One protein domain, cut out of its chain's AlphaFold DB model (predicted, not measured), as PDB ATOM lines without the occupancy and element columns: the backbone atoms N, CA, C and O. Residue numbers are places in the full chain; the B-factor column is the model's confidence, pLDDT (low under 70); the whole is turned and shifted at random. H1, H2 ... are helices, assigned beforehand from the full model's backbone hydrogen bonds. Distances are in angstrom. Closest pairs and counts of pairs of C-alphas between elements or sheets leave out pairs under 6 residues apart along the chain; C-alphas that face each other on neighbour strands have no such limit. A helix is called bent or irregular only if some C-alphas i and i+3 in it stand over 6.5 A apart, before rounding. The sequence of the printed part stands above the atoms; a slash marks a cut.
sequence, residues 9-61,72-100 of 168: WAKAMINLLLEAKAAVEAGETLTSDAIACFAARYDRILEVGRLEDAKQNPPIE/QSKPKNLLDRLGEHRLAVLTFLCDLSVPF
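What this domain is: This is residues 9 to 61 and 72 to 100 of the 168 residues of an uncharacterized protein of Paenibacillus darwinianus (UniProt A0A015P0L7). Two long helices, H1 and H2, make a hairpin, and the shorter H3 and H4 follow each other along one side of it, H3 packing on H2. The 82 printed residues, with four named helices H1 to H4, are all helix in class. The whole is only just loose, close to compact, with radius of gyration of the C-alphas 14.3 A, a rod spanning 51 by 18 by 18 A.

How they stand to each other: Look first at H1, residues 9 to 25, and H2, residues 32 to 56: this hairpin touches, closest at C-alphas 9 and 49, 5.2 A, a shallow tilt of 15 degrees, opposite ways. H3, residues 74 to 84, touches H2 with C-alphas 46 and 79 closest, 6.6 A. H4, residues 86 to 93, is close but not clearly touching H2, its closest C-alphas 35 and 93 at 6.4 A. Every O i to N i+4 pair is within hydrogen-bond range in H1, H2 and H3; in H4, 2 of 4.

Where its parts are: Find C-alpha 9 at (320.900, 182.900, 267.544); H1 runs 24.2 A, H2 36.2 A, H3 15.4 A. H4, 12.0 A, ends at C-alpha 93, (313.940, 163.224, 268.146); it is irregular, C-alphas 89 and 92 being 7.4 A apart.

The domain as a whole: At the cut, residues 62 to 71 are not printed, and C-alphas 61 and 72 are 14.2 A apart. Residues 59 to 61 have pLDDT under 70.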
ATOM      1  N   TRP A   9     320.826 184.318 267.196       94.25
ATOM      2  CA  TRP A   9     320.900 182.900 267.544       94.25
ATOM      3  C   TRP A   9     319.582 182.366 268.119       94.25
ATOM      4  O   TRP A   9     319.216 181.224 267.852       94.25
ATOM      5  N   ALA A  10     318.826 183.180 268.867       93.50
ATOM      6  CA  ALA A  10     317.580 182.737 269.490       93.50
ATOM      7  C   ALA A  10     316.497 182.484 268.435       93.50
ATOM      8  O   ALA A  10     315.765 181.499 268.518       93.50
ATOM      9  N   LYS A  11     316.425 183.335 267.401       93.06
ATOM     10  CA  LYS A  11     315.524 183.124 266.258       93.06
ATOM     11  C   LYS A  11     315.925 181.880 265.463       93.06
ATOM     12  O   LYS A  11     315.057 181.089 265.102       93.06
ATOM     13  N   ALA A  12     317.224 181.686 265.229       95.88
ATOM     14  CA  ALA A  12     317.733 180.489 264.561       95.88
ATOM     15  C   ALA A  12     317.397 179.209 265.346       95.88
ATOM     16  O   ALA A  12     316.942 178.235 264.751       95.88
ATOM     17  N   MET A  13     317.552 179.236 266.674       97.19
ATOM     18  CA  MET A  13     317.221 178.115 267.556       97.19
ATOM     19  C   MET A  13     315.730 177.766 267.500       97.19
ATOM     20  O   MET A  13     315.378 176.599 267.356       97.19
ATOM     21  N   ILE A  14     314.848 178.771 267.563       95.56
ATOM     22  CA  ILE A  14     313.395 178.567 267.439       95.56
ATOM     23  C   ILE A  14     313.060 177.884 266.112       95.56
ATOM     24  O   ILE A  14     312.343 176.887 266.103       95.56
ATOM     25  N   ASN A  15     313.597 178.392 265.001       97.06
ATOM     26  CA  ASN A  15     313.327 177.831 263.681       97.06
ATOM     27  C   ASN A  15     313.813 176.381 263.566       97.06
ATOM     28  O   ASN A  15     313.073 175.541 263.066       97.06
ATOM     29  N   LEU A  16     315.016 176.079 264.075       97.44
ATOM     30  CA  LEU A  16     315.562 174.719 264.081       97.44
ATOM     31  C   LEU A  16     314.657 173.751 264.851       97.44
ATOM     32  O   LEU A  16     314.364 172.665 264.362       97.44
ATOM     33  N   LEU A  17     314.211 174.136 266.049       96.31
ATOM     34  CA  LEU A  17     313.370 173.279 266.884       96.31
ATOM     35  C   LEU A  17     311.975 173.064 266.278       96.31
ATOM     36  O   LEU A  17     311.433 171.968 266.382       96.31
ATOM     37  N   LEU A  18     311.410 174.075 265.610       95.75
ATOM     38  CA  LEU A  18     310.143 173.939 264.884       95.75
ATOM     39  C   LEU A  18     310.268 173.050 263.642       95.75
ATOM     40  O   LEU A  18     309.368 172.262 263.369       95.75
ATOM     41  N   GLU A  19     311.380 173.146 262.913       95.62
ATOM     42  CA  GLU A  19     311.690 172.249 261.796       95.62
ATOM     43  C   GLU A  19     311.821 170.801 262.283       95.62
ATOM     44  O   GLU A  19     311.209 169.896 261.722       95.62
ATOM     45  N   ALA A  20     312.555 170.593 263.377       94.19
ATOM     46  CA  ALA A  20     312.749 169.275 263.965       94.19
ATOM     47  C   ALA A  20     311.428 168.676 264.483       94.19
ATOM     48  O   ALA A  20     311.143 167.502 264.253       94.19
ATOM     49  N   LYS A  21     310.573 169.499 265.108       94.56
ATOM     50  CA  LYS A  21     309.203 169.125 265.485       94.56
ATOM     51  C   LYS A  21     308.388 168.678 264.271       94.56
ATOM     52  O   LYS A  21     307.761 167.627 264.328       94.56
ATOM     53  N   ALA A  22     308.397 169.460 263.192       93.75
ATOM     54  CA  ALA A  22     307.643 169.137 261.983       93.75
ATOM     55  C   ALA A  22     308.119 167.820 261.349       93.75
ATOM     56  O   ALA A  22     307.294 167.035 260.891       93.75
ATOM     57  N   ALA A  23     309.428 167.555 261.375       92.00
ATOM     58  CA  ALA A  23     309.993 166.305 260.878       92.00
ATOM     59  C   ALA A  23     309.512 165.085 261.689       92.00
ATOM     60  O   ALA A  23     309.148 164.073 261.104       92.00
ATOM     61  N   VAL A  24     309.433 165.202 263.020       91.19
ATOM     62  CA  VAL A  24     308.883 164.143 263.888       91.19
ATOM     63  C   VAL A  24     307.368 163.973 263.696       91.19
ATOM     64  O   VAL A  24     306.865 162.853 263.646       91.19
ATOM     65  N   GLU A  25     306.620 165.071 263.557       90.25
ATOM     66  CA  GLU A  25     305.160 165.039 263.365       90.25
ATOM     67  C   GLU A  25     304.726 164.514 261.990       90.25
ATOM     68  O   GLU A  25     303.582 164.082 261.848       90.25
ATOM     69  N   ALA A  26     305.622 164.488 260.998       87.81
ATOM     70  CA  ALA A  26     305.376 163.838 259.711       87.81
ATOM     71  C   ALA A  26     305.203 162.308 259.830       87.81
ATOM     72  O   ALA A  26     304.819 161.658 258.860       87.81
ATOM     73  N   GLY A  27     305.432 161.733 261.018       71.00
ATOM     74  CA  GLY A  27     305.184 160.322 261.317       71.00
ATOM     75  C   GLY A  27     306.322 159.390 260.906       71.00
ATOM     76  O   GLY A  27     306.184 158.174 261.019       71.00
ATOM     77  N   GLU A  28     307.446 159.944 260.454       72.38
ATOM     78  CA  GLU A  28     308.640 159.189 260.097       72.38
ATOM     79  C   GLU A  28     309.609 159.153 261.282       72.38
ATOM     80  O   GLU A  28     310.010 160.188 261.820       72.38
ATOM     81  N   THR A  29     310.019 157.950 261.690       83.25
ATOM     82  CA  THR A  29     311.145 157.806 262.615       83.25
ATOM     83  C   THR A  29     312.389 158.368 261.939       83.25
ATOM     84  O   THR A  29     312.818 157.867 260.898       83.25
ATOM     85  N   LEU A  30     312.977 159.403 262.536       87.56
ATOM     86  CA  LEU A  30     314.185 160.022 262.007       87.56
ATOM     87  C   LEU A  30     315.336 159.011 261.974       87.56
ATOM     88  O   LEU A  30     315.557 158.253 262.920       87.56
ATOM     89  N   THR A  31     316.103 159.024 260.886       92.06
ATOM     90  CA  THR A  31     317.336 158.238 260.800       92.06
ATOM     91  C   THR A  31     318.376 158.777 261.781       92.06
ATOM     92  O   THR A  31     318.369 159.958 262.139       92.06
ATOM     93  N   SER A  32     319.318 157.923 262.191       91.94
ATOM     94  CA  SER A  32     320.414 158.340 263.075       91.94
ATOM     95  C   SER A  32     321.196 159.530 262.497       91.94
ATOM     96  O   SER A  32     321.523 160.459 263.236       91.94
ATOM     97  N   ASP A  33     321.390 159.561 261.175       93.69
ATOM     98  CA  ASP A  33     322.048 160.665 260.470       93.69
ATOM     99  C   ASP A  33     321.242 161.969 260.533       93.69
ATOM    100  O   ASP A  33     321.807 163.042 260.756       93.69
ATOM    101  N   ALA A  34     319.914 161.900 260.383       93.06
ATOM    102  CA  ALA A  34     319.051 163.073 260.490       93.06
ATOM    103  C   ALA A  34     319.074 163.658 261.912       93.06
ATOM    104  O   ALA A  34     319.215 164.871 262.085       93.06
ATOM    105  N   ILE A  35     319.018 162.798 262.935       94.56
ATOM    106  CA  ILE A  35     319.134 163.203 264.344       94.56
ATOM    107  C   ILE A  35     320.498 163.860 264.597       94.56
ATOM    108  O   ILE A  35     320.567 164.937 265.197       94.56
ATOM    109  N   ALA A  36     321.583 163.260 264.096       95.94
ATOM    110  CA  ALA A  36     322.928 163.820 264.201       95.94
ATOM    111  C   ALA A  36     323.043 165.186 263.500       95.94
ATOM    112  O   ALA A  36     323.687 166.097 264.024       95.94
ATOM    113  N   CYS A  37     322.372 165.370 262.360       96.38
ATOM    114  CA  CYS A  37     322.318 166.645 261.646       96.38
ATOM    115  C   CYS A  37     321.619 167.741 262.470       96.38
ATOM    116  O   CYS A  37     322.163 168.841 262.622       96.38
ATOM    117  N   PHE A  38     320.455 167.448 263.064       96.81
ATOM    118  CA  PHE A  38     319.772 168.387 263.965       96.81
ATOM    119  C   PHE A  38     320.634 168.739 265.177       96.81
ATOM    120  O   PHE A  38     320.777 169.916 265.513       96.81
ATOM    121  N   ALA A  39     321.264 167.737 265.789       97.31
ATOM    122  CA  ALA A  39     322.158 167.908 266.924       97.31
ATOM    123  C   ALA A  39     323.370 168.801 266.586       97.31
ATOM    124  O   ALA A  39     323.677 169.736 267.324       97.31
ATOM    125  N   ALA A  40     324.011 168.590 265.433       97.81
ATOM    126  CA  ALA A  40     325.138 169.407 264.985       97.81
ATOM    127  C   ALA A  40     324.726 170.861 264.689       97.81
ATOM    128  O   ALA A  40     325.438 171.804 265.044       97.81
ATOM    129  N   ARG A  41     323.557 171.068 264.064       98.25
ATOM    130  CA  ARG A  41     322.999 172.412 263.832       98.25
ATOM    131  C   ARG A  41     322.680 173.114 265.151       98.25
ATOM    132  O   ARG A  41     322.975 174.300 265.282       98.25
ATOM    133  N   TYR A  42     322.132 172.389 266.124       98.19
ATOM    134  CA  TYR A  42     321.851 172.895 267.465       98.19
ATOM    135  C   TYR A  42     323.129 173.389 268.151       98.19
ATOM    136  O   TYR A  42     323.191 174.538 268.594       98.19
ATOM    137  N   ASP A  43     324.182 172.568 268.151       98.00
ATOM    138  CA  ASP A  43     325.474 172.910 268.756       98.00
ATOM    139  C   ASP A  43     326.123 174.120 268.079       98.00
ATOM    140  O   ASP A  43     326.640 175.016 268.750       98.00
ATOM    141  N   ARG A  44     326.018 174.209 266.748       98.06
ATOM    142  CA  ARG A  44     326.505 175.366 265.992       98.06
ATOM    143  C   ARG A  44     325.781 176.656 266.376       98.06
ATOM    144  O   ARG A  44     326.427 177.694 266.491       98.06
ATOM    145  N   ILE A  45     324.462 176.612 266.577       97.81
ATOM    146  CA  ILE A  45     323.692 177.789 267.009       97.81
ATOM    147  C   ILE A  45     324.095 178.205 268.425       97.81
ATOM    148  O   ILE A  45     324.246 179.402 268.675       97.81
ATOM    149  N   LEU A  46     324.312 177.248 269.336       97.19
ATOM    150  CA  LEU A  46     324.811 177.558 270.678       97.19
ATOM    151  C   LEU A  46     326.177 178.245 270.627       97.19
ATOM    152  O   LEU A  46     326.404 179.206 271.360       97.19
ATOM    153  N   GLU A  47     327.068 177.793 269.748       96.69
ATOM    154  CA  GLU A  47     328.389 178.397 269.597       96.69
ATOM    155  C   GLU A  47     328.319 179.820 269.035       96.69
ATOM    156  O   GLU A  47     328.921 180.740 269.588       96.69
ATOM    157  N   VAL A  48     327.498 180.045 268.005       95.56
ATOM    158  CA  VAL A  48     327.220 181.401 267.502       95.56
ATOM    159  C   VAL A  48     326.655 182.284 268.615       95.56
ATOM    160  O   VAL A  48     327.107 183.415 268.787       95.56
ATOM    161  N   GLY A  49     325.722 181.764 269.417       94.88
ATOM    162  CA  GLY A  49     325.154 182.491 270.548       94.88
ATOM    163  C   GLY A  49     326.186 182.844 271.621       94.88
ATOM    164  O   GLY A  49     326.143 183.951 272.159       94.88
ATOM    165  N   ARG A  50     327.150 181.953 271.895       94.38
ATOM    166  CA  ARG A  50     328.255 182.216 272.834       94.38
ATOM    167  C   ARG A  50     329.162 183.330 272.323       94.38
ATOM    168  O   ARG A  50     329.527 184.216 273.092       94.38
ATOM    169  N   LEU A  51     329.482 183.314 271.031       92.81
ATOM    170  CA  LEU A  51     330.289 184.353 270.391       92.81
ATOM    171  C   LEU A  51     329.564 185.708 270.358       92.81
ATOM    172  O   LEU A  51     330.193 186.739 270.593       92.81
ATOM    173  N   GLU A  52     328.256 185.728 270.081       91.44
ATOM    174  CA  GLU A  52     327.436 186.947 270.137       91.44
ATOM    175  C   GLU A  52     327.377 187.525 271.556       91.44
ATOM    176  O   GLU A  52     327.613 188.721 271.738       91.44
ATOM    177  N   ASP A  53     327.124 186.687 272.567       89.75
ATOM    178  CA  ASP A  53     327.094 187.123 273.966       89.75
ATOM    179  C   ASP A  53     328.459 187.648 274.425       89.75
ATOM    180  O   ASP A  53     328.513 188.695 275.060       89.75
ATOM    181  N   ALA A  54     329.562 186.989 274.053       88.38
ATOM    182  CA  ALA A  54     330.910 187.446 274.393       88.38
ATOM    183  C   ALA A  54     331.240 188.826 273.794       88.38
ATOM    184  O   ALA A  54     331.923 189.623 274.436       88.38
ATOM    185  N   LYS A  55     330.737 189.130 272.588       86.69
ATOM    186  CA  LYS A  55     330.894 190.448 271.945       86.69
ATOM    187  C   LYS A  55     330.043 191.529 272.612       86.69
ATOM    188  O   LYS A  55     330.498 192.658 272.751       86.69
ATOM    189  N   GLN A  56     328.806 191.201 272.988       82.94
ATOM    190  CA  GLN A  56     327.859 192.161 273.565       82.94
ATOM    191  C   GLN A  56     328.085 192.400 275.062       82.94
ATOM    192  O   GLN A  56     327.857 193.501 275.557       82.94
ATOM    193  N   ASN A  57     328.526 191.370 275.782       79.94
ATOM    194  CA  ASN A  57     328.732 191.362 277.225       79.94
ATOM    195  C   ASN A  57     330.152 190.859 277.537       79.94
ATOM    196  O   ASN A  57     330.306 189.759 278.086       79.94
ATOM    197  N   PRO A  58     331.201 191.631 277.190       76.56
ATOM    198  CA  PRO A  58     332.566 191.253 277.523       76.56
ATOM    199  C   PRO A  58     332.723 191.111 279.048       76.56
ATOM    200  O   PRO A  58     332.011 191.784 279.804       76.56
ATOM    201  N   PRO A  59     333.631 190.243 279.531       68.94
ATOM    202  CA  PRO A  59     333.895 190.112 280.957       68.94
ATOM    203  C   PRO A  59     334.282 191.470 281.551       68.94
ATOM    204  O   PRO A  59     335.332 192.020 281.237       68.94
ATOM    205  N   ILE A  60     333.415 192.027 282.396       66.00
ATOM    206  CA  ILE A  60     333.719 193.255 283.128       66.00
ATOM    207  C   ILE A  60     334.672 192.869 284.260       66.00
ATOM    208  O   ILE A  60     334.296 192.080 285.134       66.00
ATOM    209  N   GLU A  61     335.882 193.426 284.262       64.50
ATOM    210  CA  GLU A  61     336.749 193.397 285.441       64.50
ATOM    211  C   GLU A  61     335.982 194.032 286.605       64.50
ATOM    212  O   GLU A  61     335.524 195.175 286.516       64.50
ATOM    213  N   GLN A  72     323.922 188.128 285.099       85.19
ATOM    214  CA  GLN A  72     323.872 187.609 283.730       85.19
ATOM    215  C   GLN A  72     322.650 188.144 282.966       85.19
ATOM    216  O   GLN A  72     321.577 188.371 283.542       85.19
ATOM    217  N   SER A  73     322.810 188.337 281.656       87.44
ATOM    218  CA  SER A  73     321.730 188.758 280.762       87.44
ATOM    219  C   SER A  73     320.686 187.641 280.597       87.44
ATOM    220  O   SER A  73     320.989 186.453 280.735       87.44
ATOM    221  N   LYS A  74     319.426 188.002 280.300       88.50
ATOM    222  CA  LYS A  74     318.374 187.000 280.034       88.50
ATOM    223  C   LYS A  74     318.739 186.071 278.862       88.50
ATOM    224  O   LYS A  74     318.538 184.869 279.023       88.50
ATOM    225  N   PRO A  75     319.284 186.567 277.731       90.19
ATOM    226  CA  PRO A  75     319.706 185.691 276.645       90.19
ATOM    227  C   PRO A  75     320.829 184.729 277.032       90.19
ATOM    228  O   PRO A  75     320.739 183.555 276.690       90.19
ATOM    229  N   LYS A  76     321.827 185.178 277.806       90.50
ATOM    230  CA  LYS A  76     322.900 184.302 278.300       90.50
ATOM    231  C   LYS A  76     322.357 183.177 279.177       90.50
ATOM    232  O   LYS A  76     322.690 182.022 278.958       90.50
ATOM    233  N   ASN A  77     321.440 183.491 280.096       93.06
ATOM    234  CA  ASN A  77     320.794 182.471 280.929       93.06
ATOM    235  C   ASN A  77     320.055 181.419 280.090       93.06
ATOM    236  O   ASN A  77     320.071 180.241 280.432       93.06
ATOM    237  N   LEU A  78     319.389 181.837 279.008       93.31
ATOM    238  CA  LEU A  78     318.718 180.911 278.097       93.31
ATOM    239  C   LEU A  78     319.729 180.050 277.331       93.31
ATOM    240  O   LEU A  78     319.533 178.844 277.231       93.31
ATOM    241  N   LEU A  79     320.805 180.651 276.826       94.81
ATOM    242  CA  LEU A  79     321.873 179.954 276.112       94.81
ATOM    243  C   LEU A  79     322.536 178.885 276.992       94.81
ATOM    244  O   LEU A  79     322.660 177.734 276.578       94.81
ATOM    245  N   ASP A  80     322.889 179.254 278.225       94.62
ATOM    246  CA  ASP A  80     323.491 178.354 279.211       94.62
ATOM    247  C   ASP A  80     322.544 177.187 279.523       94.62
ATOM    248  O   ASP A  80     322.959 176.029 279.510       94.62
ATOM    249  N   ARG A  81     321.248 177.470 279.722       95.81
ATOM    250  CA  ARG A  81     320.226 176.439 279.964       95.81
ATOM    251  C   ARG A  81     320.045 175.492 278.782       95.81
ATOM    252  O   ARG A  81     319.929 174.289 278.997       95.81
ATOM    253  N   LEU A  82     320.017 176.008 277.557       96.19
ATOM    254  CA  LEU A  82     319.906 175.195 276.343       96.19
ATOM    255  C   LEU A  82     321.147 174.316 276.127       96.19
ATOM    256  O   LEU A  82     321.022 173.201 275.625       96.19
ATOM    257  N   GLY A  83     322.329 174.792 276.523       96.50
ATOM    258  CA  GLY A  83     323.549 173.987 276.533       96.50
ATOM    259  C   GLY A  83     323.533 172.901 277.611       96.50
ATOM    260  O   GLY A  83     323.784 171.739 277.309       96.50
ATOM    261  N   GLU A  84     323.196 173.264 278.850       97.62
ATOM    262  CA  GLU A  84     323.145 172.351 280.002       97.62
ATOM    263  C   GLU A  84     322.123 171.221 279.793       97.62
ATOM    264  O   GLU A  84     322.420 170.055 280.044       97.62
ATOM    265  N   HIS A  85     320.931 171.552 279.284       95.69
ATOM    266  CA  HIS A  85     319.818 170.610 279.101       95.69
ATOM    267  C   HIS A  85     319.680 170.118 277.658       95.69
ATOM    268  O   HIS A  85     318.613 169.651 277.268       95.69
ATOM    269  N   ARG A  86     320.752 170.188 276.857       95.25
ATOM    270  CA  ARG A  86     320.756 169.802 275.435       95.25
ATOM    271  C   ARG A  86     320.118 168.440 275.177       95.25
ATOM    272  O   ARG A  86     319.312 168.312 274.262       95.25
ATOM    273  N   LEU A  87     320.488 167.426 275.965       94.50
ATOM    274  CA  LEU A  87     319.941 166.077 275.807       94.50
ATOM    275  C   LEU A  87     318.425 166.087 275.992       94.50
ATOM    276  O   LEU A  87     317.717 165.658 275.094       94.50
ATOM    277  N   ALA A  88     317.938 166.669 277.091       93.31
ATOM    278  CA  ALA A  88     316.511 166.759 277.380       93.31
ATOM    279  C   ALA A  88     315.728 167.521 276.297       93.31
ATOM    280  O   ALA A  88     314.603 167.147 275.983       93.31
ATOM    281  N   VAL A  89     316.323 168.564 275.708       94.94
ATOM    282  CA  VAL A  89     315.707 169.333 274.615       94.94
ATOM    283  C   VAL A  89     315.583 168.500 273.337       94.94
ATOM    284  O   VAL A  89     314.605 168.664 272.619       94.94
ATOM    285  N   LEU A  90     316.544 167.621 273.041       95.62
ATOM    286  CA  LEU A  90     316.582 166.843 271.797       95.62
ATOM    287  C   LEU A  90     316.013 165.420 271.930       95.62
ATOM    288  O   LEU A  90     315.876 164.743 270.916       95.62
ATOM    289  N   THR A  91     315.654 164.960 273.135       94.50
ATOM    290  CA  THR A  91     315.167 163.587 273.378       94.50
ATOM    291  C   THR A  91     313.990 163.197 272.481       94.50
ATOM    292  O   THR A  91     313.956 162.066 272.001       94.50
ATOM    293  N   PHE A  92     313.068 164.123 272.198       93.25
ATOM    294  CA  PHE A  92     311.885 163.866 271.360       93.25
ATOM    295  C   PHE A  92     312.226 163.448 269.915       93.25
ATOM    296  O   PHE A  92     311.368 162.924 269.211       93.25
ATOM    297  N   LEU A  93     313.466 163.675 269.459       93.56
ATOM    298  CA  LEU A  93     313.940 163.224 268.146       93.56
ATOM    299  C   LEU A  93     314.222 161.718 268.107       93.56
ATOM    300  O   LEU A  93     314.164 161.120 267.037       93.56
ATOM    301  N   CYS A  94     314.551 161.125 269.255       91.38
ATOM    302  CA  CYS A  94     314.903 159.711 269.379       91.38
ATOM    303  C   CYS A  94     313.776 158.890 270.016       91.38
ATOM    304  O   CYS A  94     313.589 157.727 269.673       91.38
ATOM    305  N   ASP A  95     313.057 159.483 270.971       90.75
ATOM    306  CA  ASP A  95     311.986 158.842 271.724       90.75
ATOM    307  C   ASP A  95     310.660 159.562 271.467       90.75
ATOM    308  O   ASP A  95     310.366 160.604 272.056       90.75
ATOM    309  N   LEU A  96     309.843 158.968 270.594       87.06
ATOM    310  CA  LEU A  96     308.536 159.497 270.193       87.06
ATOM    311  C   LEU A  96     307.501 159.497 271.331       87.06
ATOM    312  O   LEU A  96     306.439 160.102 271.193       87.06
ATOM    313  N   SER A  97     307.781 158.829 272.458       86.38
ATOM    314  CA  SER A  97     306.928 158.911 273.648       86.38
ATOM    315  C   SER A  97     307.089 160.242 274.393       86.38
ATOM    316  O   SER A  97     306.212 160.628 275.174       86.38
ATOM    317  N   VAL A  98     308.182 160.968 274.132       88.50
ATOM    318  CA  VAL A  98     308.462 162.282 274.708       88.50
ATOM    319  C   VAL A  98     307.906 163.365 273.779       88.50
ATOM    320  O   VAL A  98     308.409 163.537 272.669       88.50
ATOM    321  N   PRO A  99     306.884 164.134 274.196       88.50
ATOM    322  CA  PRO A  99     306.374 165.229 273.380       88.50
ATOM    323  C   PRO A  99     307.404 166.359 273.265       88.50
ATOM    324  O   PRO A  99     308.194 166.600 274.176       88.50
ATOM    325  N   PHE A 100     307.339 167.109 272.162       90.31
ATOM    326  CA  PHE A 100     308.181 168.290 271.935       90.31
ATOM    327  C   PHE A 100     308.003 169.376 273.009       90.31
ATOM    328  O   PHE A 100     308.942 170.096 273.346       90.31
TER     329      PHE A 100